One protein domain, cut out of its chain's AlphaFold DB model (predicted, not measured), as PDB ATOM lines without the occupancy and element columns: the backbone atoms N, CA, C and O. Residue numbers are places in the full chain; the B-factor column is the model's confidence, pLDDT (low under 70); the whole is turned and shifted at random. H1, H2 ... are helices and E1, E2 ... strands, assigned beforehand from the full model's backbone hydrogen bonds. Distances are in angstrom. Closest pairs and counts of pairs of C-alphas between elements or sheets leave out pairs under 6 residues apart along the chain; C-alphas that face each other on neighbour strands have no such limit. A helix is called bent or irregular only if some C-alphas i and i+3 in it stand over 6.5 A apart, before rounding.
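What this domain is: This is residues 191 to 396 of the 397 residues of the protein "LPXTG-motif cell wall anchor domain protein" of Nonomuraea gerenzanensis (UniProt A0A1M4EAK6). A long two-stranded hairpin, E1 and E2, has its base beside the long helix H7 and H6, and its turn, residues 226 to 230, reaches away from them. H7 joins two lobes: a small one of the short helices H4, H5 and H6, and a larger one, the up-and-down bundle H8, H9, H10 and H11, on which H1, H2 and H3 pack. The printed part has 206 residues, in the order H1 H2 H3 E1 E2 H4 H5 H6 H7 H8 H9 H10 H11; the sheet E1 - E2 is antiparallel and the class is mostly helix. It is compact, with a radius of gyration of the C-alphas of 18.6 A, and spans 61 by 40 by 29 A, only just elongated.

Where its parts are: Find C-alpha 216 at (-17.900, 5.815, -30.555); E1, residues 216 to 225, runs 23.5 A from there and bends by 57 degrees at residue 219, and E2, 231 to 238, runs 23.2 A. H7, 286 to 306, starts at (-26.700, 7.646, -30.807) and is 29.9 A long. Before E1 come H1, 191 to 194, H2, 196 to 201, and H3, 205 to 213; after E2 come H4, 248 to 259, H5, 262 to 270, and H6, 272 to 278. Beyond H7 are H8, 317 to 329, H9, 331 to 350, 29.0 A with a kink of 44 degrees near residue 338, H10, 361 to 375, and H11, 380 to 395, 22.8 A, ending at (-15.410, -18.161, -51.419). H5 and H9 are irregular: C-alphas 263 and 266, and 336 and 339, are each 7.4 A apart.

How they stand to each other: In the hairpin E1 and E2, look at N 220 and O 236, 2.8 A apart. The closest C-alphas of E2 and H7 are Gly 238 and Val 289, 4.9 A. H7 touches H4 at Ile 255 and Gln 288, 6.4 A, and is about perpendicular to H8, touching it at Ala 300 and Ala 327, 5.1 A. In the bundle, H10 and H11 form a hairpin at a shallow tilt of 7 degrees, closest at Gly 371 and Lys 383, 3.8 A. H8 touches H11 at Ala 322 and Asp 389, 4.9 A. H1 touches H11 at Arg 194 and Ala 391, 5.9 A. Every O i to N i+4 pair is within hydrogen-bond range in H2, H3, H4, H6, H7, H8, H10 and H11; H9 has 11 of 16, H5 2 of 5 beside 3 of 6 O i to N i+3 pairs, and H1 is too short.

The domain as a whole: The C-alphas farthest apart, Ser 263 and Lys 351, are 60.9 A apart. The printed part has no cut and no long link. Mean pLDDT of the printed part is 90.8; residue 227 is under 70.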
ATOM      1  N   GLU A 191     -13.741 -22.472 -40.755       86.25
ATOM      2  CA  GLU A 191     -15.022 -22.044 -41.313       86.25
ATOM      3  C   GLU A 191     -15.195 -20.519 -41.268       86.25
ATOM      4  O   GLU A 191     -15.632 -19.921 -42.254       86.25
ATOM      5  N   GLN A 192     -14.796 -19.873 -40.169       87.38
ATOM      6  CA  GLN A 192     -14.844 -18.416 -40.033       87.38
ATOM      7  C   GLN A 192     -13.868 -17.713 -40.977       87.38
ATOM      8  O   GLN A 192     -14.230 -16.720 -41.606       87.38
ATOM      9  N   ALA A 193     -12.654 -18.244 -41.125       85.44
ATOM     10  CA  ALA A 193     -11.664 -17.722 -42.062       85.44
ATOM     11  C   ALA A 193     -12.100 -17.918 -43.524       85.44
ATOM     12  O   ALA A 193     -11.839 -17.073 -44.379       85.44
ATOM     13  N   ARG A 194     -12.801 -19.020 -43.825       87.62
ATOM     14  CA  ARG A 194     -13.312 -19.306 -45.169       87.62
ATOM     15  C   ARG A 194     -14.538 -18.460 -45.515       87.62
ATOM     16  O   ARG A 194     -14.626 -17.967 -46.637       87.62
ATOM     17  N   CYS A 195     -15.467 -18.290 -44.580       89.75
ATOM     18  CA  CYS A 195     -16.748 -17.625 -44.808       89.75
ATOM     19  C   CYS A 195     -17.056 -16.550 -43.764       89.75
ATOM     20  O   CYS A 195     -18.061 -16.647 -43.055       89.75
ATOM     21  N   PRO A 196     -16.234 -15.491 -43.667       88.56
ATOM     22  CA  PRO A 196     -16.377 -14.504 -42.601       88.56
ATOM     23  C   PRO A 196     -17.693 -13.724 -42.693       88.56
ATOM     24  O   PRO A 196     -18.268 -13.370 -41.667       88.56
ATOM     25  N   PHE A 197     -18.223 -13.496 -43.899       92.00
ATOM     26  CA  PHE A 197     -19.455 -12.730 -44.083       92.00
ATOM     27  C   PHE A 197     -20.669 -13.367 -43.406       92.00
ATOM     28  O   PHE A 197     -21.363 -12.719 -42.621       92.00
ATOM     29  N   THR A 198     -20.910 -14.652 -43.654       89.00
ATOM     30  CA  THR A 198     -22.034 -15.377 -43.055       89.00
ATOM     31  C   THR A 198     -21.771 -15.761 -41.603       89.00
ATOM     32  O   THR A 198     -22.677 -15.656 -40.780       89.00
ATOM     33  N   THR A 199     -20.542 -16.155 -41.261       87.50
ATOM     34  CA  THR A 199     -20.218 -16.683 -39.924       87.50
ATOM     35  C   THR A 199     -19.981 -15.588 -38.882       87.50
ATOM     36  O   THR A 199     -20.528 -15.656 -37.783       87.50
ATOM     37  N   LEU A 200     -19.204 -14.550 -39.208       86.25
ATOM     38  CA  LEU A 200     -18.862 -13.471 -38.275       86.25
ATOM     39  C   LEU A 200     -19.882 -12.332 -38.326       86.25
ATOM     40  O   LEU A 200     -20.169 -11.705 -37.298       86.25
ATOM     41  N   TYR A 201     -20.438 -12.065 -39.509       89.50
ATOM     42  CA  TYR A 201     -21.252 -10.873 -39.771       89.50
ATOM     43  C   TYR A 201     -22.711 -11.175 -40.131       89.50
ATOM     44  O   TYR A 201     -23.456 -10.253 -40.459       89.50
ATOM     45  N   LYS A 202     -23.138 -12.445 -40.035       90.06
ATOM     46  CA  LYS A 202     -24.525 -12.887 -40.275       90.06
ATOM     47  C   LYS A 202     -25.092 -12.440 -41.631       90.06
ATOM     48  O   LYS A 202     -26.294 -12.240 -41.766       90.06
ATOM     49  N   GLY A 203     -24.228 -12.241 -42.625       88.69
ATOM     50  CA  GLY A 203     -24.623 -11.798 -43.958       88.69
ATOM     51  C   GLY A 203     -25.008 -10.317 -44.073       88.69
ATOM     52  O   GLY A 203     -25.586  -9.936 -45.090       88.69
ATOM     53  N   SER A 204     -24.709  -9.477 -43.073       92.50
ATOM     54  CA  SER A 204     -25.013  -8.039 -43.098       92.50
ATOM     55  C   SER A 204     -23.757  -7.192 -43.304       92.50
ATOM     56  O   SER A 204     -22.797  -7.259 -42.531       92.50
ATOM     57  N   VAL A 205     -23.787  -6.325 -44.324       93.06
ATOM     58  CA  VAL A 205     -22.680  -5.395 -44.610       93.06
ATOM     59  C   VAL A 205     -22.583  -4.341 -43.513       93.06
ATOM     60  O   VAL A 205     -21.490  -4.035 -43.038       93.06
ATOM     61  N   LYS A 206     -23.727  -3.822 -43.053       93.19
ATOM     62  CA  LYS A 206     -23.756  -2.839 -41.968       93.19
ATOM     63  C   LYS A 206     -23.199  -3.432 -40.673       93.19
ATOM     64  O   LYS A 206     -22.338  -2.809 -40.061       93.19
ATOM     65  N   GLN A 207     -23.601  -4.647 -40.281       90.88
ATOM     66  CA  GLN A 207     -23.046  -5.287 -39.078       90.88
ATOM     67  C   GLN A 207     -21.545  -5.546 -39.185       90.88
ATOM     68  O   GLN A 207     -20.837  -5.405 -38.189       90.88
ATOM     69  N   MET A 208     -21.058  -5.906 -40.373       93.81
ATOM     70  CA  MET A 208     -19.629  -6.066 -40.607       93.81
ATOM     71  C   MET A 208     -18.865  -4.770 -40.334       93.81
ATOM     72  O   MET A 208     -17.918  -4.783 -39.550       93.81
ATOM     73  N   LEU A 209     -19.300  -3.652 -40.925       94.38
ATOM     74  CA  LEU A 209     -18.661  -2.351 -40.720       94.38
ATOM     75  C   LEU A 209     -18.736  -1.913 -39.252       94.38
ATOM     76  O   LEU A 209     -17.722  -1.526 -38.681       94.38
ATOM     77  N   ILE A 210     -19.898  -2.062 -38.610       92.88
ATOM     78  CA  ILE A 210     -20.083  -1.729 -37.189       92.88
ATOM     79  C   ILE A 210     -19.123  -2.534 -36.305       92.88
ATOM     80  O   ILE A 210     -18.488  -1.970 -35.416       92.88
ATOM     81  N   LYS A 211     -18.982  -3.846 -36.542       91.62
ATOM     82  CA  LYS A 211     -18.067  -4.694 -35.762       91.62
ATOM     83  C   LYS A 211     -16.595  -4.371 -36.011       91.62
ATOM     84  O   LYS A 211     -15.802  -4.495 -35.087       91.62
ATOM     85  N   ARG A 212     -16.224  -4.007 -37.241       91.62
ATOM     86  CA  ARG A 212     -14.831  -3.717 -37.614       91.62
ATOM     87  C   ARG A 212     -14.362  -2.349 -37.131       91.62
ATOM     88  O   ARG A 212     -13.220  -2.223 -36.706       91.62
ATOM     89  N   GLU A 213     -15.224  -1.342 -37.201       91.69
ATOM     90  CA  GLU A 213     -14.885   0.034 -36.813       91.69
ATOM     91  C   GLU A 213     -15.152   0.316 -35.327       91.69
ATOM     92  O   GLU A 213     -14.503   1.171 -34.719       91.69
ATOM     93  N   GLY A 214     -16.113  -0.398 -34.736       90.44
ATOM     94  CA  GLY A 214     -16.674  -0.068 -33.432       90.44
ATOM     95  C   GLY A 214     -17.615   1.140 -33.486       90.44
ATOM     96  O   GLY A 214     -17.794   1.782 -34.520       90.44
ATOM     97  N   VAL A 215     -18.237   1.450 -32.347       93.06
ATOM     98  CA  VAL A 215     -19.166   2.581 -32.197       93.06
ATOM     99  C   VAL A 215     -18.630   3.517 -31.125       93.06
ATOM    100  O   VAL A 215     -18.377   3.079 -30.003       93.06
ATOM    101  N   ARG A 216     -18.448   4.798 -31.463       92.31
ATOM    102  CA  ARG A 216     -17.900   5.815 -30.555       92.31
ATOM    103  C   ARG A 216     -18.693   7.115 -30.644       92.31
ATOM    104  O   ARG A 216     -18.868   7.655 -31.731       92.31
ATOM    105  N   THR A 217     -19.159   7.632 -29.512       93.38
ATOM    106  CA  THR A 217     -19.814   8.951 -29.434       93.38
ATOM    107  C   THR A 217     -18.791  10.086 -29.366       93.38
ATOM    108  O   THR A 217     -19.039  11.169 -29.894       93.38
ATOM    109  N   GLU A 218     -17.617   9.808 -28.798       94.44
ATOM    110  CA  GLU A 218     -16.468  10.711 -28.700       94.44
ATOM    111  C   GLU A 218     -15.476  10.541 -29.857       94.44
ATOM    112  O   GLU A 218     -15.291   9.447 -30.407       94.44
ATOM    113  N   ALA A 219     -14.787  11.631 -30.202       94.12
ATOM    114  CA  ALA A 219     -13.688  11.591 -31.154       94.12
ATOM    115  C   ALA A 219     -12.437  10.952 -30.535       94.12
ATOM    116  O   ALA A 219     -11.938  11.386 -29.499       94.12
ATOM    117  N   VAL A 220     -11.868   9.969 -31.226       93.06
ATOM    118  CA  VAL A 220     -10.619   9.308 -30.843       93.06
ATOM    119  C   VAL A 220      -9.507   9.733 -31.787       93.06
ATOM    120  O   VAL A 220      -9.621   9.629 -33.008       93.06
ATOM    121  N   SER A 221      -8.401  10.198 -31.210       90.44
ATOM    122  CA  SER A 221      -7.198  10.558 -31.955       90.44
ATOM    123  C   SER A 221      -6.189   9.415 -31.924       90.44
ATOM    124  O   SER A 221      -5.596   9.125 -30.888       90.44
ATOM    125  N   THR A 222      -5.934   8.805 -33.075       85.38
ATOM    126  CA  THR A 222      -4.868   7.813 -33.245       85.38
ATOM    127  C   THR A 222      -3.677   8.473 -33.919       85.38
ATOM    128  O   THR A 222      -3.807   9.100 -34.970       85.38
ATOM    129  N   THR A 223      -2.501   8.346 -33.311       82.94
ATOM    130  CA  THR A 223      -1.270   8.947 -33.820       82.94
ATOM    131  C   THR A 223      -0.283   7.859 -34.220       82.94
ATOM    132  O   THR A 223       0.230   7.138 -33.373       82.94
ATOM    133  N   GLU A 224       0.011   7.768 -35.514       78.81
ATOM    134  CA  GLU A 224       0.913   6.765 -36.079       78.81
ATOM    135  C   GLU A 224       2.204   7.415 -36.591       78.81
ATOM    136  O   GLU A 224       2.189   8.461 -37.255       78.81
ATOM    137  N   LYS A 225       3.349   6.779 -36.327       73.38
ATOM    138  CA  LYS A 225       4.621   7.149 -36.958       73.38
ATOM    139  C   LYS A 225       4.703   6.490 -38.331       73.38
ATOM    140  O   LYS A 225       4.675   5.275 -38.466       73.38
ATOM    141  N   THR A 226       4.850   7.296 -39.373       70.19
ATOM    142  CA  THR A 226       5.094   6.788 -40.727       70.19
ATOM    143  C   THR A 226       6.507   6.210 -40.849       70.19
ATOM    144  O   THR A 226       7.425   6.649 -40.155       70.19
ATOM    145  N   LYS A 227       6.728   5.324 -41.836       66.81
ATOM    146  CA  LYS A 227       8.064   4.803 -42.211       66.81
ATOM    147  C   LYS A 227       9.118   5.907 -42.456       66.81
ATOM    148  O   LYS A 227      10.308   5.642 -42.391       66.81
ATOM    149  N   LYS A 228       8.697   7.152 -42.735       74.19
ATOM    150  CA  LYS A 228       9.574   8.325 -42.930       74.19
ATOM    151  C   LYS A 228       9.782   9.162 -41.655       74.19
ATOM    152  O   LYS A 228      10.208  10.308 -41.754       74.19
ATOM    153  N   GLY A 229       9.396   8.654 -40.484       74.38
ATOM    154  CA  GLY A 229       9.492   9.360 -39.201       74.38
ATOM    155  C   GLY A 229       8.502  10.517 -39.024       74.38
ATOM    156  O   GLY A 229       8.523  11.178 -37.991       74.38
ATOM    157  N   LYS A 230       7.618  10.777 -39.999       80.69
ATOM    158  CA  LYS A 230       6.550  11.777 -39.854       80.69
ATOM    159  C   LYS A 230       5.408  11.202 -39.038       80.69
ATOM    160  O   LYS A 230       4.993  10.075 -39.296       80.69
ATOM    161  N   THR A 231       4.865  11.997 -38.136       80.00
ATOM    162  CA  THR A 231       3.674  11.653 -37.369       80.00
ATOM    163  C   THR A 231       2.424  11.964 -38.187       80.00
ATOM    164  O   THR A 231       2.297  13.061 -38.732       80.00
ATOM    165  N   ARG A 232       1.507  11.003 -38.291       80.94
ATOM    166  CA  ARG A 232       0.172  11.204 -38.852       80.94
ATOM    167  C   ARG A 232      -0.844  10.985 -37.742       80.94
ATOM    168  O   ARG A 232      -0.903   9.902 -37.176       80.94
ATOM    169  N   THR A 233      -1.637  12.009 -37.461       86.75
ATOM    170  CA  THR A 233      -2.769  11.905 -36.541       86.75
ATOM    171  C   THR A 233      -4.044  11.759 -37.354       86.75
ATOM    172  O   THR A 233      -4.312  12.564 -38.250       86.75
ATOM    173  N   THR A 234      -4.816  10.728 -37.048       88.06
ATOM    174  CA  THR A 234      -6.158  10.500 -37.573       88.06
ATOM    175  C   THR A 234      -7.133  10.709 -36.427       88.06
ATOM    176  O   THR A 234      -6.892  10.212 -35.331       88.06
ATOM    177  N   VAL A 235      -8.196  11.472 -36.661       93.31
ATOM    178  CA  VAL A 235      -9.255  11.684 -35.672       93.31
ATOM    179  C   VAL A 235     -10.495  10.993 -36.206       93.31
ATOM    180  O   VAL A 235     -10.945  11.353 -37.292       93.31
ATOM    181  N   THR A 236     -11.016  10.002 -35.493       94.25
ATOM    182  CA  THR A 236     -12.218   9.264 -35.896       94.25
ATOM    183  C   THR A 236     -13.342   9.432 -34.889       94.25
ATOM    184  O   THR A 236     -13.089   9.557 -33.697       94.25
ATOM    185  N   ILE A 237     -14.586   9.437 -35.359       95.06
ATOM    186  CA  ILE A 237     -15.791   9.524 -34.521       95.06
ATOM    187  C   ILE A 237     -16.889   8.626 -35.100       95.06
ATOM    188  O   ILE A 237     -16.826   8.239 -36.269       95.06
ATOM    189  N   GLY A 238     -17.903   8.287 -34.307       94.75
ATOM    190  CA  GLY A 238     -19.006   7.447 -34.756       94.75
ATOM    191  C   GLY A 238     -18.523   6.042 -35.094       94.75
ATOM    192  O   GLY A 238     -17.883   5.378 -34.279       94.75
ATOM    193  N   ILE A 239     -18.836   5.609 -36.311       94.31
ATOM    194  CA  ILE A 239     -18.462   4.304 -36.857       94.31
ATOM    195  C   ILE A 239     -17.444   4.553 -37.969       94.31
ATOM    196  O   ILE A 239     -17.812   4.768 -39.120       94.31
ATOM    197  N   GLY A 240     -16.164   4.634 -37.599       89.75
ATOM    198  CA  GLY A 240     -15.046   4.767 -38.542       89.75
ATOM    199  C   GLY A 240     -14.969   6.082 -39.335       89.75
ATOM    200  O   GLY A 240     -14.205   6.164 -40.297       89.75
ATOM    201  N   PHE A 241     -15.720   7.131 -38.975       94.38
ATOM    202  CA  PHE A 241     -15.722   8.386 -39.735       94.38
ATOM    203  C   PHE A 241     -14.456   9.211 -39.477       94.38
ATOM    204  O   PHE A 241     -14.235   9.675 -38.359       94.38
ATOM    205  N   ASP A 242     -13.646   9.455 -40.511       92.62
ATOM    206  CA  ASP A 242     -12.441  10.295 -40.428       92.62
ATOM    207  C   ASP A 242     -12.795  11.792 -40.384       92.62
ATOM    208  O   ASP A 242     -13.226  12.371 -41.375       92.62
ATOM    209  N   MET A 243     -12.543  12.466 -39.262       94.06
ATOM    210  CA  MET A 243     -12.762  13.908 -39.081       94.06
ATOM    211  C   MET A 243     -11.682  14.792 -39.729       94.06
ATOM    212  O   MET A 243     -11.746  16.028 -39.660       94.06
ATOM    213  N   ASN A 244     -10.655  14.198 -40.339       91.19
ATOM    214  CA  ASN A 244      -9.632  14.912 -41.101       91.19
ATOM    215  C   ASN A 244      -9.918  14.960 -42.607       91.19
ATOM    216  O   ASN A 244      -9.193  15.654 -43.328       91.19
ATOM    217  N   ARG A 245     -10.967  14.282 -43.096       90.06
ATOM    218  CA  ARG A 245     -11.376  14.375 -44.506       90.06
ATOM    219  C   ARG A 245     -11.857  15.792 -44.855       90.06
ATOM    220  O   ARG A 245     -12.395  16.515 -44.017       90.06
ATOM    221  N   GLY A 246     -11.650  16.206 -46.107       88.62
ATOM    222  CA  GLY A 246     -11.845  17.602 -46.536       88.62
ATOM    223  C   GLY A 246     -13.287  18.118 -46.444       88.62
ATOM    224  O   GLY A 246     -13.511  19.320 -46.328       88.62
ATOM    225  N   ASP A 247     -14.261  17.219 -46.466       91.88
ATOM    226  CA  ASP A 247     -15.699  17.471 -46.389       91.88
ATOM    227  C   ASP A 247     -16.311  17.086 -45.027       91.88
ATOM    228  O   ASP A 247     -17.518  17.255 -44.844       91.88
ATOM    229  N   ALA A 248     -15.495  16.654 -44.050       93.69
ATOM    230  CA  ALA A 248     -15.944  16.194 -42.727       93.69
ATOM    231  C   ALA A 248     -16.908  17.183 -42.067       93.69
ATOM    232  O   ALA A 248     -17.998  16.834 -41.616       93.69
ATOM    233  N   ARG A 249     -16.498  18.456 -42.063       93.81
ATOM    234  CA  ARG A 249     -17.248  19.558 -41.460       93.81
ATOM    235  C   ARG A 249     -18.596  19.769 -42.132       93.81
ATOM    236  O   ARG A 249     -19.559  20.101 -41.453       93.81
ATOM    237  N   THR A 250     -18.679  19.592 -43.448       94.19
ATOM    238  CA  THR A 250     -19.935  19.760 -44.186       94.19
ATOM    239  C   THR A 250     -20.941  18.691 -43.786       94.19
ATOM    240  O   THR A 250     -22.096  19.022 -43.530       94.19
ATOM    241  N   ILE A 251     -20.498  17.438 -43.690       94.44
ATOM    242  CA  ILE A 251     -21.368  16.299 -43.385       94.44
ATOM    243  C   ILE A 251     -21.808  16.313 -41.935       94.44
ATOM    244  O   ILE A 251     -23.008  16.279 -41.680       94.44
ATOM    245  N   ILE A 252     -20.873  16.480 -40.997       94.38
ATOM    246  CA  ILE A 252     -21.214  16.589 -39.576       94.38
ATOM    247  C   ILE A 252     -22.178  17.756 -39.358       94.38
ATOM    248  O   ILE A 252     -23.216  17.581 -38.730       94.38
ATOM    249  N   ASN A 253     -21.926  18.924 -39.952       93.44
ATOM    250  CA  ASN A 253     -22.861  20.042 -39.832       93.44
ATOM    251  C   ASN A 253     -24.223  19.766 -40.487       93.44
ATOM    252  O   ASN A 253     -25.203  20.385 -40.082       93.44
ATOM    253  N   GLY A 254     -24.295  18.909 -41.507       93.06
ATOM    254  CA  GLY A 254     -25.556  18.435 -42.080       93.06
ATOM    255  C   GLY A 254     -26.352  17.626 -41.058       93.06
ATOM    256  O   GLY A 254     -27.459  18.022 -40.707       93.06
ATOM    257  N   ILE A 255     -25.725  16.588 -40.500       94.06
ATOM    258  CA  ILE A 255     -26.305  15.709 -39.471       94.06
ATOM    259  C   ILE A 255     -26.755  16.509 -38.243       94.06
ATOM    260  O   ILE A 255     -27.889  16.380 -37.780       94.06
ATOM    261  N   LEU A 256     -25.885  17.383 -37.725       92.94
ATOM    262  CA  LEU A 256     -26.203  18.213 -36.565       92.94
ATOM    263  C   LEU A 256     -27.376  19.157 -36.866       92.94
ATOM    264  O   LEU A 256     -28.262  19.314 -36.045       92.94
ATOM    265  N   LYS A 257     -27.462  19.766 -38.056       91.25
ATOM    266  CA  LYS A 257     -28.594  20.658 -38.382       91.25
ATOM    267  C   LYS A 257     -29.944  19.952 -38.410       91.25
ATOM    268  O   LYS A 257     -30.947  20.601 -38.126       91.25
ATOM    269  N   GLU A 258     -29.967  18.686 -38.812       88.81
ATOM    270  CA  GLU A 258     -31.196  17.894 -38.907       88.81
ATOM    271  C   GLU A 258     -31.664  17.387 -37.541       88.81
ATOM    272  O   GLU A 258     -32.864  17.254 -37.316       88.81
ATOM    273  N   THR A 259     -30.724  17.154 -36.623       85.31
ATOM    274  CA  THR A 259     -30.982  16.531 -35.315       85.31
ATOM    275  C   THR A 259     -30.987  17.523 -34.150       85.31
ATOM    276  O   THR A 259     -31.556  17.241 -33.098       85.31
ATOM    277  N   THR A 260     -30.385  18.701 -34.315       85.56
ATOM    278  CA  THR A 260     -30.240  19.708 -33.260       85.56
ATOM    279  C   THR A 260     -31.321  20.787 -33.355       85.56
ATOM    280  O   THR A 260     -31.684  21.262 -34.437       85.56
ATOM    281  N   ALA A 261     -31.826  21.223 -32.197       85.12
ATOM    282  CA  ALA A 261     -32.879  22.227 -32.116       85.12
ATOM    283  C   ALA A 261     -32.454  23.576 -32.745       85.12
ATOM    284  O   ALA A 261     -31.286  23.967 -32.656       85.12
ATOM    285  N   PRO A 262     -33.392  24.360 -33.319       84.81
ATOM    286  CA  PRO A 262     -33.081  25.648 -33.948       84.81
ATOM    287  C   PRO A 262     -32.329  26.640 -33.048       84.81
ATOM    288  O   PRO A 262     -31.570  27.462 -33.555       84.81
ATOM    289  N   SER A 263     -32.524  26.554 -31.728       82.81
ATOM    290  CA  SER A 263     -31.861  27.390 -30.719       82.81
ATOM    291  C   SER A 263     -30.353  27.155 -30.599       82.81
ATOM    292  O   SER A 263     -29.651  28.031 -30.111       82.81
ATOM    293  N   GLU A 264     -29.853  26.007 -31.052       81.75
ATOM    294  CA  GLU A 264     -28.447  25.591 -30.929       81.75
ATOM    295  C   GLU A 264     -27.717  25.608 -32.287       81.75
ATOM    296  O   GLU A 264     -26.540  25.267 -32.399       81.75
ATOM    297  N   GLN A 265     -28.383  26.070 -33.354       87.88
ATOM    298  CA  GLN A 265     -27.808  26.077 -34.701       87.88
ATOM    299  C   GLN A 265     -26.696  27.108 -34.921       87.88
ATOM    300  O   GLN A 265     -25.971  27.009 -35.916       87.88
ATOM    301  N   ASP A 266     -26.551  28.105 -34.051       89.69
ATOM    302  CA  ASP A 266     -25.523  29.139 -34.207       89.69
ATOM    303  C   ASP A 266     -24.106  28.575 -33.987       89.69
ATOM    304  O   ASP A 266     -23.182  28.915 -34.736       89.69
ATOM    305  N   ASP A 267     -23.953  27.609 -33.078       87.12
ATOM    306  CA  ASP A 267     -22.698  26.875 -32.864       87.12
ATOM    307  C   ASP A 267     -22.360  25.965 -34.061       87.12
ATOM    308  O   ASP A 267     -21.195  25.817 -34.440       87.12
ATOM    309  N   ILE A 268     -23.378  25.436 -34.748       89.62
ATOM    310  CA  ILE A 268     -23.196  24.639 -35.971       89.62
ATOM    311  C   ILE A 268     -22.802  25.533 -37.158       89.62
ATOM    312  O   ILE A 268     -21.910  25.197 -37.942       89.62
ATOM    313  N   LYS A 269     -23.445  26.698 -37.310       89.44
ATOM    314  CA  LYS A 269     -23.146  27.658 -38.391       89.44
ATOM    315  C   LYS A 269     -21.758  28.272 -38.244       89.44
ATOM    316  O   LYS A 269     -21.064  28.435 -39.247       89.44
ATOM    317  N   SER A 270     -21.353  28.596 -37.017       89.94
ATOM    318  CA  SER A 270     -19.998  29.080 -36.723       89.94
ATOM    319  C   SER A 270     -18.943  27.980 -36.904       89.94
ATOM    320  O   SER A 270     -17.796  28.268 -37.253       89.94
ATOM    321  N   GLY A 271     -19.351  26.714 -36.773       90.75
ATOM    322  CA  GLY A 271     -18.499  25.526 -36.843       90.75
ATOM    323  C   GLY A 271     -17.817  25.174 -35.534       90.75
ATOM    324  O   GLY A 271     -17.085  24.191 -35.505       90.75
ATOM    325  N   LYS A 272     -18.113  25.925 -34.471       93.50
ATOM    326  CA  LYS A 272     -17.694  25.607 -33.112       93.50
ATOM    327  C   LYS A 272     -18.104  24.182 -32.733       93.50
ATOM    328  O   LYS A 272     -17.272  23.448 -32.236       93.50
ATOM    329  N   ALA A 273     -19.319  23.748 -33.085       92.06
ATOM    330  CA  ALA A 273     -19.769  22.381 -32.808       92.06
ATOM    331  C   ALA A 273     -18.871  21.299 -33.448       92.06
ATOM    332  O   ALA A 273     -18.577  20.286 -32.823       92.06
ATOM    333  N   PHE A 274     -18.399  21.512 -34.681       94.75
ATOM    334  CA  PHE A 274     -17.477  20.578 -35.336       94.75
ATOM    335  C   PHE A 274     -16.100  20.576 -34.664       94.75
ATOM    336  O   PHE A 274     -15.516  19.512 -34.476       94.75
ATOM    337  N   ASP A 275     -15.581  21.757 -34.320       94.50
ATOM    338  CA  ASP A 275     -14.282  21.886 -33.662       94.50
ATOM    339  C   ASP A 275     -14.319  21.284 -32.240       94.50
ATOM    340  O   ASP A 275     -13.390  20.571 -31.866       94.50
ATOM    341  N   ASP A 276     -15.421  21.479 -31.503       94.44
ATOM    342  CA  ASP A 276     -15.677  20.898 -30.179       94.44
ATOM    343  C   ASP A 276     -15.735  19.358 -30.260       94.44
ATOM    344  O   ASP A 276     -15.047  18.678 -29.498       94.44
ATOM    345  N   LEU A 277     -16.463  18.793 -31.236       95.00
ATOM    346  CA  LEU A 277     -16.470  17.344 -31.496       95.00
ATOM    347  C   LEU A 277     -15.066  16.829 -31.832       95.00
ATOM    348  O   LEU A 277     -14.619  15.827 -31.283       95.00
ATOM    349  N   LYS A 278     -14.340  17.523 -32.714       94.56
ATOM    350  CA  LYS A 278     -13.004  17.105 -33.164       94.56
ATOM    351  C   LYS A 278     -11.971  17.131 -32.039       94.56
ATOM    352  O   LYS A 278     -11.026  16.345 -32.063       94.56
ATOM    353  N   ALA A 279     -12.138  18.040 -31.083       92.62
ATOM    354  CA  ALA A 279     -11.302  18.149 -29.898       92.62
ATOM    355  C   ALA A 279     -11.684  17.157 -28.784       92.62
ATOM    356  O   ALA A 279     -10.976  17.104 -27.780       92.62
ATOM    357  N   GLY A 280     -12.782  16.404 -28.932       90.44
ATOM    358  CA  GLY A 280     -13.328  15.554 -27.867       90.44
ATOM    359  C   GLY A 280     -13.973  16.348 -26.725       90.44
ATOM    360  O   GLY A 280     -14.127  15.834 -25.628       90.44
ATOM    361  N   ALA A 281     -14.322  17.617 -26.958       92.00
ATOM    362  CA  ALA A 281     -15.022  18.463 -25.989       92.00
ATOM    363  C   ALA A 281     -16.553  18.298 -26.050       92.00
ATOM    364  O   ALA A 281     -17.266  18.841 -25.206       92.00
ATOM    365  N   ALA A 282     -17.052  17.582 -27.058       92.38
ATOM    366  CA  ALA A 282     -18.454  17.249 -27.251       92.38
ATOM    367  C   ALA A 282     -18.595  15.821 -27.795       92.38
ATOM    368  O   ALA A 282     -17.659  15.269 -28.377       92.38
ATOM    369  N   GLU A 283     -19.799  15.275 -27.656       94.81
ATOM    370  CA  GLU A 283     -20.163  13.928 -28.087       94.81
ATOM    371  C   GLU A 283     -21.312  13.950 -29.089       94.81
ATOM    372  O   GLU A 283     -22.180  14.825 -29.050       94.81
ATOM    373  N   LEU A 284     -21.338  12.950 -29.969       94.31
ATOM    374  CA  LEU A 284     -22.508  12.658 -30.787       94.31
ATOM    375  C   LEU A 284     -23.526  11.840 -29.992       94.31
ATOM    376  O   LEU A 284     -23.182  10.899 -29.282       94.31
ATOM    377  N   THR A 285     -24.803  12.140 -30.191       94.12
ATOM    378  CA  THR A 285     -25.894  11.260 -29.750       94.12
ATOM    379  C   THR A 285     -25.931   9.974 -30.582       94.12
ATOM    380  O   THR A 285     -25.450   9.945 -31.716       94.12
ATOM    381  N   GLU A 286     -26.557   8.911 -30.065       92.19
ATOM    382  CA  GLU A 286     -26.700   7.646 -30.807       92.19
ATOM    383  C   GLU A 286     -27.422   7.846 -32.157       92.19
ATOM    384  O   GLU A 286     -27.029   7.265 -33.170       92.19
ATOM    385  N   GLU A 287     -28.423   8.731 -32.212       93.12
ATOM    386  CA  GLU A 287     -29.124   9.092 -33.452       93.12
ATOM    387  C   GLU A 287     -28.184   9.745 -34.476       93.12
ATOM    388  O   GLU A 287     -28.207   9.398 -35.658       93.12
ATOM    389  N   GLN A 288     -27.306  10.645 -34.026       95.06
ATOM    390  CA  GLN A 288     -26.319  11.305 -34.884       95.06
ATOM    391  C   GLN A 288     -25.223  10.348 -35.353       95.06
ATOM    392  O   GLN A 288     -24.787  10.452 -36.499       95.06
ATOM    393  N   VAL A 289     -24.794   9.405 -34.507       95.69
ATOM    394  CA  VAL A 289     -23.836   8.358 -34.891       95.69
ATOM    395  C   VAL A 289     -24.416   7.484 -36.001       95.69
ATOM    396  O   VAL A 289     -23.743   7.253 -37.005       95.69
ATOM    397  N   ASN A 290     -25.672   7.054 -35.865       93.94
ATOM    398  CA  ASN A 290     -26.343   6.241 -36.880       93.94
ATOM    399  C   ASN A 290     -26.547   7.014 -38.188       93.94
ATOM    400  O   ASN A 290     -26.234   6.497 -39.258       93.94
ATOM    401  N   ALA A 291     -26.990   8.271 -38.112       94.56
ATOM    402  CA  ALA A 291     -27.163   9.106 -39.296       94.56
ATOM    403  C   ALA A 291     -25.822   9.365 -40.016       94.56
ATOM    404  O   ALA A 291     -25.746   9.303 -41.243       94.56
ATOM    405  N   LEU A 292     -24.738   9.595 -39.263       95.62
ATOM    406  CA  LEU A 292     -23.391   9.747 -39.820       95.62
ATOM    407  C   LEU A 292     -22.901   8.452 -40.484       95.62
ATOM    408  O   LEU A 292     -22.275   8.497 -41.549       95.62
ATOM    409  N   PHE A 293     -23.192   7.303 -39.872       95.88
ATOM    410  CA  PHE A 293     -22.860   6.001 -40.433       95.88
ATOM    411  C   PHE A 293     -23.623   5.728 -41.730       95.88
ATOM    412  O   PHE A 293     -23.002   5.317 -42.706       95.88
ATOM    413  N   ASP A 294     -24.924   6.020 -41.786       95.06
ATOM    414  CA  ASP A 294     -25.730   5.832 -42.995       95.06
ATOM    415  C   ASP A 294     -25.212   6.684 -44.162       95.06
ATOM    416  O   ASP A 294     -25.052   6.169 -45.269       95.06
ATOM    417  N   VAL A 295     -24.855   7.952 -43.917       94.50
ATOM    418  CA  VAL A 295     -24.220   8.799 -44.943       94.50
ATOM    419  C   VAL A 295     -22.903   8.184 -45.422       94.50
ATOM    420  O   VAL A 295     -22.679   8.066 -46.624       94.50
ATOM    421  N   SER A 296     -22.048   7.750 -44.497       94.25
ATOM    422  CA  SER A 296     -20.734   7.178 -44.830       94.25
ATOM    423  C   SER A 296     -20.846   5.852 -45.589       94.25
ATOM    424  O   SER A 296     -20.069   5.579 -46.504       94.25
ATOM    425  N   TYR A 297     -21.830   5.029 -45.227       94.75
ATOM    426  CA  TYR A 297     -22.132   3.765 -45.887       94.75
ATOM    427  C   TYR A 297     -22.599   3.983 -47.330       94.75
ATOM    428  O   TYR A 297     -22.071   3.355 -48.252       94.75
ATOM    429  N   GLU A 298     -23.540   4.906 -47.546       94.31
ATOM    430  CA  GLU A 298     -24.022   5.224 -48.892       94.31
ATOM    431  C   GLU A 298     -22.926   5.871 -49.750       94.31
ATOM    432  O   GLU A 298     -22.794   5.528 -50.922       94.31
ATOM    433  N   GLU A 299     -22.066   6.720 -49.177       93.50
ATOM    434  CA  GLU A 299     -20.896   7.264 -49.881       93.50
ATOM    435  C   GLU A 299     -19.916   6.169 -50.319       93.50
ATOM    436  O   GLU A 299     -19.410   6.208 -51.444       93.50
ATOM    437  N   ALA A 300     -19.646   5.180 -49.462       93.25
ATOM    438  CA  ALA A 300     -18.783   4.052 -49.805       93.25
ATOM    439  C   ALA A 300     -19.394   3.215 -50.940       93.25
ATOM    440  O   ALA A 300     -18.712   2.903 -51.921       93.25
ATOM    441  N   LYS A 301     -20.695   2.916 -50.864       92.69
ATOM    442  CA  LYS A 301     -21.431   2.205 -51.918       92.69
ATOM    443  C   LYS A 301     -21.446   2.986 -53.239       92.69
ATOM    444  O   LYS A 301     -21.191   2.422 -54.309       92.69
ATOM    445  N   GLU A 302     -21.692   4.293 -53.184       92.56
ATOM    446  CA  GLU A 302     -21.655   5.165 -54.357       92.56
ATOM    447  C   GLU A 302     -20.242   5.238 -54.947       92.56
ATOM    448  O   GLU A 302     -20.066   5.233 -56.164       92.56
ATOM    449  N   LEU A 303     -19.205   5.251 -54.109       91.31
ATOM    450  CA  LEU A 303     -17.826   5.237 -54.580       91.31
ATOM    451  C   LEU A 303     -17.535   3.968 -55.385       91.31
ATOM    452  O   LEU A 303     -16.994   4.074 -56.484       91.31
ATOM    453  N   VAL A 304     -17.923   2.793 -54.883       91.38
ATOM    454  CA  VAL A 304     -17.727   1.513 -55.583       91.38
ATOM    455  C   VAL A 304     -18.389   1.525 -56.963       91.38
ATOM    456  O   VAL A 304     -17.748   1.209 -57.968       91.38
ATOM    457  N   THR A 305     -19.649   1.953 -57.033       87.75
ATOM    458  CA  THR A 305     -20.401   2.015 -58.296       87.75
ATOM    459  C   THR A 305     -19.834   3.070 -59.253       87.75
ATOM    460  O   THR A 305     -19.636   2.796 -60.437       87.75
ATOM    461  N   ARG A 306     -19.462   4.256 -58.750       86.50
ATOM    462  CA  ARG A 306     -18.861   5.346 -59.538       86.50
ATOM    463  C   ARG A 306     -17.486   4.988 -60.098       86.50
ATOM    464  O   ARG A 306     -17.118   5.487 -61.161       86.50
ATOM    465  N   ARG A 307     -16.711   4.141 -59.410       82.44
ATOM    466  CA  ARG A 307     -15.421   3.633 -59.915       82.44
ATOM    467  C   ARG A 307     -15.568   2.594 -61.028       82.44
ATOM    468  O   ARG A 307     -14.558   2.119 -61.534       82.44
ATOM    469  N   GLY A 308     -16.795   2.309 -61.460       72.69
ATOM    470  CA  GLY A 308     -17.056   1.515 -62.651       72.69
ATOM    471  C   GLY A 308     -16.992   0.019 -62.400       72.69
ATOM    472  O   GLY A 308     -16.717  -0.710 -63.345       72.69
ATOM    473  N   ILE A 309     -17.235  -0.444 -61.166       85.31
ATOM    474  CA  ILE A 309     -17.454  -1.874 -60.927       85.31
ATOM    475  C   ILE A 309     -18.769  -2.275 -61.597       85.31
ATOM    476  O   ILE A 309     -19.862  -1.884 -61.180       85.31
ATOM    477  N   GLU A 310     -18.643  -3.024 -62.683       78.06
ATOM    478  CA  GLU A 310     -19.744  -3.385 -63.557       78.06
ATOM    479  C   GLU A 310     -20.716  -4.325 -62.842       78.06
ATOM    480  O   GLU A 310     -20.314  -5.285 -62.187       78.06
ATOM    481  N   SER A 311     -22.019  -4.065 -62.990       86.00
ATOM    482  CA  SER A 311     -23.075  -4.893 -62.395       86.00
ATOM    483  C   SER A 311     -22.921  -5.107 -60.880       86.00
ATOM    484  O   SER A 311     -23.275  -6.178 -60.389       86.00
ATOM    485  N   PHE A 312     -22.427  -4.102 -60.144       90.94
ATOM    486  CA  PHE A 312     -22.191  -4.180 -58.697       90.94
ATOM    487  C   PHE A 312     -23.368  -4.790 -57.916       90.94
ATOM    488  O   PHE A 312     -23.177  -5.750 -57.174       90.94
ATOM    489  N   ASP A 313     -24.593  -4.320 -58.169       90.38
ATOM    490  CA  ASP A 313     -25.801  -4.794 -57.475       90.38
ATOM    491  C   ASP A 313     -26.135  -6.275 -57.746       90.38
ATOM    492  O   ASP A 313     -26.939  -6.874 -57.037       90.38
ATOM    493  N   LYS A 314     -25.526  -6.884 -58.773       90.75
ATOM    494  CA  LYS A 314     -25.706  -8.297 -59.146       90.75
ATOM    495  C   LYS A 314     -24.591  -9.204 -58.623       90.75
ATOM    496  O   LYS A 314     -24.663 -10.421 -58.804       90.75
ATOM    497  N   LEU A 315     -23.540  -8.640 -58.029       92.56
ATOM    498  CA  LEU A 315     -22.456  -9.422 -57.436       92.56
ATOM    499  C   LEU A 315     -22.968 -10.192 -56.206       92.56
ATOM    500  O   LEU A 315     -23.925  -9.750 -55.568       92.56
ATOM    501  N   PRO A 316     -22.335 -11.314 -55.823       93.88
ATOM    502  CA  PRO A 316     -22.628 -11.973 -54.549       93.88
ATOM    503  C   PRO A 316     -22.542 -10.991 -53.373       93.88
ATOM    504  O   PRO A 316     -21.668 -10.124 -53.360       93.88
ATOM    505  N   ARG A 317     -23.417 -11.125 -52.369       92.81
ATOM    506  CA  ARG A 317     -23.489 -10.166 -51.251       92.81
ATOM    507  C   ARG A 317     -22.170 -10.019 -50.492       92.81
ATOM    508  O   ARG A 317     -21.816  -8.899 -50.150       92.81
ATOM    509  N   SER A 318     -21.407 -11.091 -50.302       94.62
ATOM    510  CA  SER A 318     -20.094 -10.990 -49.658       94.62
ATOM    511  C   SER A 318     -19.033 -10.309 -50.517       94.62
ATOM    512  O   SER A 318     -18.168  -9.612 -49.995       94.62
ATOM    513  N   VAL A 319     -19.140 -10.413 -51.844       95.94
ATOM    514  CA  VAL A 319     -18.318  -9.622 -52.769       95.94
ATOM    515  C   VAL A 319     -18.685  -8.147 -52.660       95.94
ATOM    516  O   VAL A 319     -17.796  -7.308 -52.552       95.94
ATOM    517  N   GLN A 320     -19.981  -7.819 -52.636       95.00
ATOM    518  CA  GLN A 320     -20.427  -6.443 -52.401       95.00
ATOM    519  C   GLN A 320     -19.908  -5.917 -51.055       95.00
ATOM    520  O   GLN A 320     -19.405  -4.798 -50.998       95.00
ATOM    521  N   ALA A 321     -19.968  -6.742 -50.004       95.69
ATOM    522  CA  ALA A 321     -19.478  -6.410 -48.672       95.69
ATOM    523  C   ALA A 321     -17.982  -6.074 -48.682       95.69
ATOM    524  O   ALA A 321     -17.612  -4.996 -48.227       95.69
ATOM    525  N   ALA A 322     -17.140  -6.934 -49.265       96.31
ATOM    526  CA  ALA A 322     -15.697  -6.707 -49.386       96.31
ATOM    527  C   ALA A 322     -15.363  -5.400 -50.130       96.31
ATOM    528  O   ALA A 322     -14.462  -4.658 -49.746       96.31
ATOM    529  N   LEU A 323     -16.103  -5.095 -51.200       95.81
ATOM    530  CA  LEU A 323     -15.898  -3.873 -51.980       95.81
ATOM    531  C   LEU A 323     -16.325  -2.613 -51.222       95.81
ATOM    532  O   LEU A 323     -15.606  -1.611 -51.254       95.81
ATOM    533  N   ILE A 324     -17.480  -2.658 -50.553       95.88
ATOM    534  CA  ILE A 324     -17.960  -1.559 -49.707       95.88
ATOM    535  C   ILE A 324     -16.983  -1.336 -48.556       95.88
ATOM    536  O   ILE A 324     -16.643  -0.193 -48.273       95.88
ATOM    537  N   ASP A 325     -16.481  -2.402 -47.937       95.69
ATOM    538  CA  ASP A 325     -15.518  -2.313 -46.845       95.69
ATOM    539  C   ASP A 325     -14.200  -1.664 -47.266       95.69
ATOM    540  O   ASP A 325     -13.743  -0.720 -46.615       95.69
ATOM    541  N   LEU A 326     -13.641  -2.070 -48.413       94.81
ATOM    542  CA  LEU A 326     -12.465  -1.408 -48.973       94.81
ATOM    543  C   LEU A 326     -12.732   0.080 -49.228       94.81
ATOM    544  O   LEU A 326     -11.888   0.922 -48.915       94.81
ATOM    545  N   ALA A 327     -13.889   0.410 -49.806       94.12
ATOM    546  CA  ALA A 327     -14.274   1.792 -50.068       94.12
ATOM    547  C   ALA A 327     -14.456   2.600 -48.779       94.12
ATOM    548  O   ALA A 327     -14.107   3.778 -48.764       94.12
ATOM    549  N   PHE A 328     -14.941   1.968 -47.712       93.50
ATOM    550  CA  PHE A 328     -15.147   2.574 -46.404       93.50
ATOM    551  C   PHE A 328     -13.812   2.849 -45.695       93.50
ATOM    552  O   PHE A 328     -13.529   3.980 -45.308       93.50
ATOM    553  N   ALA A 329     -12.935   1.845 -45.597       90.25
ATOM    554  CA  ALA A 329     -11.671   1.938 -44.861       90.25
ATOM    555  C   ALA A 329     -10.557   2.666 -45.630       90.25
ATOM    556  O   ALA A 329      -9.704   3.362 -45.060       90.25
ATOM    557  N   ARG A 330     -10.506   2.445 -46.949       89.06
ATOM    558  CA  ARG A 330      -9.446   2.923 -47.846       89.06
ATOM    559  C   ARG A 330     -10.033   3.361 -49.202       89.06
ATOM    560  O   ARG A 330      -9.677   2.784 -50.231       89.06
ATOM    561  N   PRO A 331     -10.815   4.460 -49.260       89.00
ATOM    562  CA  PRO A 331     -11.456   4.955 -50.490       89.00
ATOM    563  C   PRO A 331     -10.522   5.072 -51.708       89.00
ATOM    564  O   PRO A 331     -10.908   4.829 -52.851       89.00
ATOM    565  N   SER A 332      -9.254   5.438 -51.480       88.06
ATOM    566  CA  SER A 332      -8.240   5.579 -52.534       88.06
ATOM    567  C   SER A 332      -7.849   4.263 -53.212       88.06
ATOM    568  O   SER A 332      -7.252   4.301 -54.283       88.06
ATOM    569  N   LYS A 333      -8.125   3.120 -52.577       90.81
ATOM    570  CA  LYS A 333      -7.684   1.786 -53.001       90.81
ATOM    571  C   LYS A 333      -8.702   1.034 -53.844       90.81
ATOM    572  O   LYS A 333      -8.342   0.037 -54.454       90.81
ATOM    573  N   VAL A 334      -9.921   1.553 -53.977       91.38
ATOM    574  CA  VAL A 334     -10.962   0.953 -54.826       91.38
ATOM    575  C   VAL A 334     -10.488   0.811 -56.278       91.38
ATOM    576  O   VAL A 334     -10.690  -0.232 -56.894       91.38
ATOM    577  N   ASN A 335      -9.784   1.815 -56.810       89.69
ATOM    578  CA  ASN A 335      -9.250   1.760 -58.177       89.69
ATOM    579  C   ASN A 335      -8.194   0.661 -58.358       89.69
ATOM    580  O   ASN A 335      -8.067   0.127 -59.453       89.69
ATOM    581  N   ASP A 336      -7.453   0.316 -57.302       90.00
ATOM    582  CA  ASP A 336      -6.367  -0.665 -57.385       90.00
ATOM    583  C   ASP A 336      -6.915  -2.085 -57.638       90.00
ATOM    584  O   ASP A 336      -6.169  -2.947 -58.113       90.00
ATOM    585  N   ILE A 337      -8.204  -2.323 -57.345       92.31
ATOM    586  CA  ILE A 337      -8.884  -3.618 -57.516       92.31
ATOM    587  C   ILE A 337      -9.992  -3.619 -58.580       92.31
ATOM    588  O   ILE A 337     -10.397  -4.694 -59.022       92.31
ATOM    589  N   ALA A 338     -10.494  -2.448 -58.992       92.31
ATOM    590  CA  ALA A 338     -11.662  -2.328 -59.867       92.31
ATOM    591  C   ALA A 338     -11.478  -3.048 -61.213       92.31
ATOM    592  O   ALA A 338     -12.383  -3.751 -61.661       92.31
ATOM    593  N   ASP A 339     -10.293  -2.941 -61.818       92.00
ATOM    594  CA  ASP A 339      -9.990  -3.581 -63.103       92.00
ATOM    595  C   ASP A 339     -10.071  -5.113 -63.020       92.00
ATOM    596  O   ASP A 339     -10.662  -5.754 -63.887       92.00
ATOM    597  N   GLU A 340      -9.538  -5.712 -61.950       94.06
ATOM    598  CA  GLU A 340      -9.578  -7.169 -61.751       94.06
ATOM    599  C   GLU A 340     -10.995  -7.667 -61.458       94.06
ATOM    600  O   GLU A 340     -11.397  -8.736 -61.924       94.06
ATOM    601  N   MET A 341     -11.766  -6.882 -60.699       95.06
ATOM    602  CA  MET A 341     -13.178  -7.168 -60.453       95.06
ATOM    603  C   MET A 341     -13.958  -7.174 -61.764       95.06
ATOM    604  O   MET A 341     -14.673  -8.134 -62.052       95.06
ATOM    605  N   ASN A 342     -13.763  -6.148 -62.592       93.81
ATOM    606  CA  ASN A 342     -14.414  -6.033 -63.889       93.81
ATOM    607  C   ASN A 342     -13.995  -7.138 -64.850       93.81
ATOM    608  O   ASN A 342     -14.855  -7.696 -65.523       93.81
ATOM    609  N   LEU A 343     -12.717  -7.521 -64.877       93.50
ATOM    610  CA  LEU A 343     -12.248  -8.630 -65.703       93.50
ATOM    611  C   LEU A 343     -12.959  -9.944 -65.334       93.50
ATOM    612  O   LEU A 343     -13.421 -10.670 -66.217       93.50
ATOM    613  N   GLY A 344     -13.092 -10.231 -64.033       91.94
ATOM    614  CA  GLY A 344     -13.822 -11.399 -63.533       91.94
ATOM    615  C   GLY A 344     -15.311 -11.360 -63.890       91.94
ATOM    616  O   GLY A 344     -15.854 -12.348 -64.396       91.94
ATOM    617  N   THR A 345     -15.952 -10.207 -63.685       92.88
ATOM    618  CA  THR A 345     -17.363  -9.971 -64.019       92.88
ATOM    619  C   THR A 345     -17.616 -10.130 -65.516       92.88
ATOM    620  O   THR A 345     -18.475 -10.914 -65.918       92.88
ATOM    621  N   GLN A 346     -16.839  -9.457 -66.364       93.06
ATOM    622  CA  GLN A 346     -16.976  -9.502 -67.821       93.06
ATOM    623  C   GLN A 346     -16.732 -10.904 -68.369       93.06
ATOM    624  O   GLN A 346     -17.480 -11.360 -69.232       93.06
ATOM    625  N   ALA A 347     -15.743 -11.629 -67.841       93.06
ATOM    626  CA  ALA A 347     -15.494 -13.009 -68.239       93.06
ATOM    627  C   ALA A 347     -16.684 -13.932 -67.923       93.06
ATOM    628  O   ALA A 347     -17.007 -14.807 -68.728       93.06
ATOM    629  N   ALA A 348     -17.348 -13.743 -66.777       92.62
ATOM    630  CA  ALA A 348     -18.543 -14.503 -66.420       92.62
ATOM    631  C   ALA A 348     -19.749 -14.110 -67.287       92.62
ATOM    632  O   ALA A 348     -20.419 -14.989 -67.833       92.62
ATOM    633  N   LEU A 349     -19.981 -12.808 -67.488       91.50
ATOM    634  CA  LEU A 349     -21.068 -12.300 -68.329       91.50
ATOM    635  C   LEU A 349     -20.922 -12.746 -69.789       91.50
ATOM    636  O   LEU A 349     -21.889 -13.224 -70.381       91.50
ATOM    637  N   ALA A 350     -19.711 -12.690 -70.352       92.81
ATOM    638  CA  ALA A 350     -19.422 -13.166 -71.704       92.81
ATOM    639  C   ALA A 350     -19.708 -14.670 -71.864       92.81
ATOM    640  O   ALA A 350     -20.162 -15.112 -72.919       92.81
ATOM    641  N   LYS A 351     -19.498 -15.456 -70.802       94.75
ATOM    642  CA  LYS A 351     -19.814 -16.891 -70.753       94.75
ATOM    643  C   LYS A 351     -21.257 -17.187 -70.332       94.75
ATOM    644  O   LYS A 351     -21.610 -18.359 -70.224       94.75
ATOM    645  N   LYS A 352     -22.083 -16.159 -70.086       92.31
ATOM    646  CA  LYS A 352     -23.448 -16.272 -69.535       92.31
ATOM    647  C   LYS A 352     -23.500 -17.087 -68.235       92.31
ATOM    648  O   LYS A 352     -24.461 -17.802 -67.969       92.31
ATOM    649  N   GLN A 353     -22.435 -17.007 -67.446       91.56
ATOM    650  CA  GLN A 353     -22.310 -17.688 -66.167       91.56
ATOM    651  C   GLN A 353     -22.838 -16.804 -65.036       91.56
ATOM    652  O   GLN A 353     -22.789 -15.576 -65.113       91.56
ATOM    653  N   SER A 354     -23.308 -17.434 -63.958       91.19
ATOM    654  CA  SER A 354     -23.658 -16.712 -62.733       91.19
ATOM    655  C   SER A 354     -22.442 -15.958 -62.188       91.19
ATOM    656  O   SER A 354     -21.337 -16.507 -62.140       91.19
ATOM    657  N   LEU A 355     -22.646 -14.738 -61.685       91.31
ATOM    658  CA  LEU A 355     -21.594 -13.949 -61.032       91.31
ATOM    659  C   LEU A 355     -21.090 -14.589 -59.727       91.31
ATOM    660  O   LEU A 355     -19.979 -14.288 -59.293       91.31
ATOM    661  N   SER A 356     -21.835 -15.538 -59.149       89.62
ATOM    662  CA  SER A 356     -21.341 -16.395 -58.061       89.62
ATOM    663  C   SER A 356     -20.248 -17.370 -58.511       89.62
ATOM    664  O   SER A 356     -19.418 -17.790 -57.709       89.62
ATOM    665  N   SER A 357     -20.171 -17.694 -59.803       89.44
ATOM    666  CA  SER A 357     -19.121 -18.553 -60.376       89.44
ATOM    667  C   SER A 357     -17.940 -17.774 -60.967       89.44
ATOM    668  O   SER A 357     -16.927 -18.374 -61.319       89.44
ATOM    669  N   ALA A 358     -18.031 -16.441 -61.025       92.81
ATOM    670  CA  ALA A 358     -16.963 -15.583 -61.529       92.81
ATOM    671  C   ALA A 358     -15.674 -15.726 -60.701       92.81
ATOM    672  O   ALA A 358     -15.711 -15.951 -59.486       92.81
ATOM    673  N   ASN A 359     -14.523 -15.599 -61.362       94.00
ATOM    674  CA  ASN A 359     -13.220 -15.712 -60.715       94.00
ATOM    675  C   ASN A 359     -12.711 -14.335 -60.270       94.00
ATOM    676  O   ASN A 359     -12.104 -13.621 -61.064       94.00
ATOM    677  N   TYR A 360     -12.899 -14.007 -58.992       96.06
ATOM    678  CA  TYR A 360     -12.333 -12.805 -58.367       96.06
ATOM    679  C   TYR A 360     -10.996 -13.075 -57.656       96.06
ATOM    680  O   TYR A 360     -10.511 -12.240 -56.897       96.06
ATOM    681  N   GLY A 361     -10.364 -14.230 -57.900       95.38
ATOM    682  CA  GLY A 361      -9.064 -14.587 -57.325       95.38
ATOM    683  C   GLY A 361      -7.957 -13.545 -57.561       95.38
ATOM    684  O   GLY A 361      -7.216 -13.261 -56.620       95.38
ATOM    685  N   PRO A 362      -7.837 -12.935 -58.759       95.94
ATOM    686  CA  PRO A 362      -6.897 -11.835 -58.986       95.94
ATOM    687  C   PRO A 362      -7.172 -10.605 -58.109       95.94
ATOM    688  O   PRO A 362      -6.244 -10.072 -57.505       95.94
ATOM    689  N   ALA A 363      -8.438 -10.202 -57.960       95.44
ATOM    690  CA  ALA A 363      -8.823  -9.099 -57.079       95.44
ATOM    691  C   ALA A 363      -8.535  -9.420 -55.601       95.44
ATOM    692  O   ALA A 363      -7.990  -8.583 -54.886       95.44
ATOM    693  N   ALA A 364      -8.801 -10.658 -55.169       96.75
ATOM    694  CA  ALA A 364      -8.475 -11.135 -53.825       96.75
ATOM    695  C   ALA A 364      -6.970 -11.042 -53.523       96.75
ATOM    696  O   ALA A 364      -6.585 -10.548 -52.471       96.75
ATOM    697  N   LYS A 365      -6.107 -11.437 -54.471       96.62
ATOM    698  CA  LYS A 365      -4.646 -11.292 -54.322       96.62
ATOM    699  C   LYS A 365      -4.207  -9.833 -54.193       96.62
ATOM    700  O   LYS A 365      -3.256  -9.536 -53.478       96.62
ATOM    701  N   ARG A 366      -4.881  -8.907 -54.884       95.12
ATOM    702  CA  ARG A 366      -4.592  -7.473 -54.741       95.12
ATOM    703  C   ARG A 366      -5.015  -6.934 -53.377       95.12
ATOM    704  O   ARG A 366      -4.280  -6.127 -52.819       95.12
ATOM    705  N   LEU A 367      -6.150  -7.386 -52.837       95.00
ATOM    706  CA  LEU A 367      -6.561  -7.054 -51.469       95.00
ATOM    707  C   LEU A 367      -5.547  -7.554 -50.437       95.00
ATOM    708  O   LEU A 367      -5.126  -6.776 -49.587       95.00
ATOM    709  N   GLU A 368      -5.078  -8.795 -50.562       95.25
ATOM    710  CA  GLU A 368      -4.017  -9.320 -49.692       95.25
ATOM    711  C   GLU A 368      -2.749  -8.481 -49.779       95.25
ATOM    712  O   GLU A 368      -2.228  -8.074 -48.750       95.25
ATOM    713  N   ALA A 369      -2.298  -8.121 -50.983       95.38
ATOM    714  CA  ALA A 369      -1.126  -7.260 -51.145       95.38
ATOM    715  C   ALA A 369      -1.320  -5.869 -50.503       95.38
ATOM    716  O   ALA A 369      -0.374  -5.280 -49.973       95.38
ATOM    717  N   ILE A 370      -2.544  -5.324 -50.526       93.12
ATOM    718  CA  ILE A 370      -2.885  -4.090 -49.801       93.12
ATOM    719  C   ILE A 370      -2.765  -4.312 -48.286       93.12
ATOM    720  O   ILE A 370      -2.182  -3.463 -47.605       93.12
ATOM    721  N   GLY A 371      -3.268  -5.441 -47.779       92.38
ATOM    722  CA  GLY A 371      -3.178  -5.847 -46.375       92.38
ATOM    723  C   GLY A 371      -1.751  -6.099 -45.901       92.38
ATOM    724  O   GLY A 371      -1.343  -5.544 -44.886       92.38
ATOM    725  N   GLU A 372      -0.947  -6.839 -46.659       93.75
ATOM    726  CA  GLU A 372       0.475  -7.062 -46.395       93.75
ATOM    727  C   GLU A 372       1.226  -5.730 -46.312       93.75
ATOM    728  O   GLU A 372       1.910  -5.455 -45.325       93.75
ATOM    729  N   ALA A 373       1.014  -4.840 -47.286       90.25
ATOM    730  CA  ALA A 373       1.633  -3.520 -47.287       90.25
ATOM    731  C   ALA A 373       1.181  -2.634 -46.108       90.25
ATOM    732  O   ALA A 373       1.907  -1.707 -45.734       90.25
ATOM    733  N   ALA A 374      -0.012  -2.861 -45.548       86.75
ATOM    734  CA  ALA A 374      -0.483  -2.207 -44.326       86.75
ATOM    735  C   ALA A 374       0.162  -2.833 -43.076       86.75
ATOM    736  O   ALA A 374       0.698  -2.108 -42.234       86.75
ATOM    737  N   GLY A 375       0.230  -4.165 -43.008       86.69
ATOM    738  CA  GLY A 375       0.919  -4.911 -41.954       86.69
ATOM    739  C   GLY A 375       2.392  -4.518 -41.827       86.69
ATOM    740  O   GLY A 375       2.856  -4.209 -40.735       86.69
ATOM    741  N   GLU A 376       3.109  -4.374 -42.945       87.69
ATOM    742  CA  GLU A 376       4.492  -3.873 -42.956       87.69
ATOM    743  C   GLU A 376       4.646  -2.426 -42.445       87.69
ATOM    744  O   GLU A 376       5.762  -1.958 -42.209       87.69
ATOM    745  N   ARG A 377       3.555  -1.658 -42.360       82.62
ATOM    746  CA  ARG A 377       3.531  -0.311 -41.765       82.62
ATOM    747  C   ARG A 377       3.097  -0.329 -40.297       82.62
ATOM    748  O   ARG A 377       2.949   0.746 -39.727       82.62
ATOM    749  N   GLY A 378       2.914  -1.507 -39.701       80.06
ATOM    750  CA  GLY A 378       2.439  -1.675 -38.327       80.06
ATOM    751  C   GLY A 378       0.915  -1.666 -38.186       80.06
ATOM    752  O   GLY A 378       0.416  -1.607 -37.071       80.06
ATOM    753  N   GLN A 379       0.164  -1.732 -39.289       83.12
ATOM    754  CA  GLN A 379      -1.303  -1.746 -39.277       83.12
ATOM    755  C   GLN A 379      -1.805  -3.197 -39.351       83.12
ATOM    756  O   GLN A 379      -2.357  -3.631 -40.360       83.12
ATOM    757  N   ALA A 380      -1.564  -3.978 -38.293       83.81
ATOM    758  CA  ALA A 380      -1.917  -5.404 -38.251       83.81
ATOM    759  C   ALA A 380      -3.432  -5.653 -38.400       83.81
ATOM    760  O   ALA A 380      -3.835  -6.608 -39.065       83.81
ATOM    761  N   ALA A 381      -4.267  -4.757 -37.860       85.31
ATOM    762  CA  ALA A 381      -5.719  -4.815 -38.016       85.31
ATOM    763  C   ALA A 381      -6.155  -4.701 -39.489       85.31
ATOM    764  O   ALA A 381      -7.005  -5.466 -39.940       85.31
ATOM    765  N   ASP A 382      -5.523  -3.811 -40.266       87.19
ATOM    766  CA  ASP A 382      -5.782  -3.677 -41.705       87.19
ATOM    767  C   ASP A 382      -5.366  -4.936 -42.473       87.19
ATOM    768  O   ASP A 382      -6.064  -5.348 -43.396       87.19
ATOM    769  N   LYS A 383      -4.244  -5.566 -42.096       91.94
ATOM    770  CA  LYS A 383      -3.802  -6.821 -42.717       91.94
ATOM    771  C   LYS A 383      -4.878  -7.901 -42.582       91.94
ATOM    772  O   LYS A 383      -5.355  -8.405 -43.595       91.94
ATOM    773  N   MET A 384      -5.301  -8.190 -41.349       90.25
ATOM    774  CA  MET A 384      -6.340  -9.192 -41.078       90.25
ATOM    775  C   MET A 384      -7.660  -8.840 -41.771       90.25
ATOM    776  O   MET A 384      -8.303  -9.701 -42.366       90.25
ATOM    777  N   ARG A 385      -8.054  -7.561 -41.748       93.00
ATOM    778  CA  ARG A 385      -9.264  -7.076 -42.422       93.00
ATOM    779  C   ARG A 385      -9.270  -7.427 -43.911       93.00
ATOM    780  O   ARG A 385     -10.225  -8.041 -44.384       93.00
ATOM    781  N   PHE A 386      -8.197  -7.096 -44.630       94.62
ATOM    782  CA  PHE A 386      -8.126  -7.332 -46.073       94.62
ATOM    783  C   PHE A 386      -7.905  -8.803 -46.446       94.62
ATOM    784  O   PHE A 386      -8.315  -9.212 -47.532       94.62
ATOM    785  N   GLU A 387      -7.337  -9.621 -45.558       93.56
ATOM    786  CA  GLU A 387      -7.309 -11.082 -45.720       93.56
ATOM    787  C   GLU A 387      -8.724 -11.684 -45.657       93.56
ATOM    788  O   GLU A 387      -9.092 -12.498 -46.510       93.56
ATOM    789  N   LEU A 388      -9.561 -11.229 -44.717       93.81
ATOM    790  CA  LEU A 388     -10.968 -11.643 -44.644       93.81
ATOM    791  C   LEU A 388     -11.768 -11.172 -45.863       93.81
ATOM    792  O   LEU A 388     -12.598 -11.918 -46.384       93.81
ATOM    793  N   ASP A 389     -11.494  -9.971 -46.372       95.50
ATOM    794  CA  ASP A 389     -12.127  -9.475 -47.599       95.50
ATOM    795  C   ASP A 389     -11.714 -10.279 -48.830       95.50
ATOM    796  O   ASP A 389     -12.547 -10.627 -49.672       95.50
ATOM    797  N   ALA A 390     -10.437 -10.653 -48.919       95.94
ATOM    798  CA  ALA A 390      -9.948 -11.547 -49.957       95.94
ATOM    799  C   ALA A 390     -10.617 -12.931 -49.883       95.94
ATOM    800  O   ALA A 390     -10.951 -13.509 -50.925       95.94
ATOM    801  N   ALA A 391     -10.873 -13.453 -48.678       93.88
ATOM    802  CA  ALA A 391     -11.633 -14.687 -48.489       93.88
ATOM    803  C   ALA A 391     -13.080 -14.554 -48.996       93.88
ATOM    804  O   ALA A 391     -13.542 -15.436 -49.728       93.88
ATOM    805  N   MET A 392     -13.759 -13.433 -48.716       95.25
ATOM    806  CA  MET A 392     -15.099 -13.144 -49.254       95.25
ATOM    807  C   MET A 392     -15.112 -13.119 -50.791       95.25
ATOM    808  O   MET A 392     -15.998 -13.710 -51.411       95.25
ATOM    809  N   LEU A 393     -14.093 -12.527 -51.430       95.62
ATOM    810  CA  LEU A 393     -13.978 -12.520 -52.895       95.62
ATOM    811  C   LEU A 393     -13.787 -13.922 -53.500       95.62
ATOM    812  O   LEU A 393     -14.290 -14.207 -54.591       95.62
ATOM    813  N   ARG A 394     -13.061 -14.811 -52.816       93.56
ATOM    814  CA  ARG A 394     -12.789 -16.176 -53.301       93.56
ATOM    815  C   ARG A 394     -13.964 -17.111 -53.090       93.56
ATOM    816  O   ARG A 394     -14.378 -17.794 -54.027       93.56
ATOM    817  N   ASN A 395     -14.462 -17.150 -51.860       89.19
ATOM    818  CA  ASN A 395     -15.410 -18.161 -51.419       89.19
ATOM    819  C   ASN A 395     -16.852 -17.755 -51.718       89.19
ATOM    820  O   ASN A 395     -17.668 -18.634 -51.985       89.19
ATOM    821  N   LYS A 396     -17.145 -16.446 -51.772       89.12
ATOM    822  CA  LYS A 396     -18.462 -15.894 -52.145       89.12
ATOM    823  C   LYS A 396     -19.619 -16.414 -51.278       89.12
ATOM    824  O   LYS A 396     -20.770 -16.425 -51.711       89.12
TER     825      LYS A 396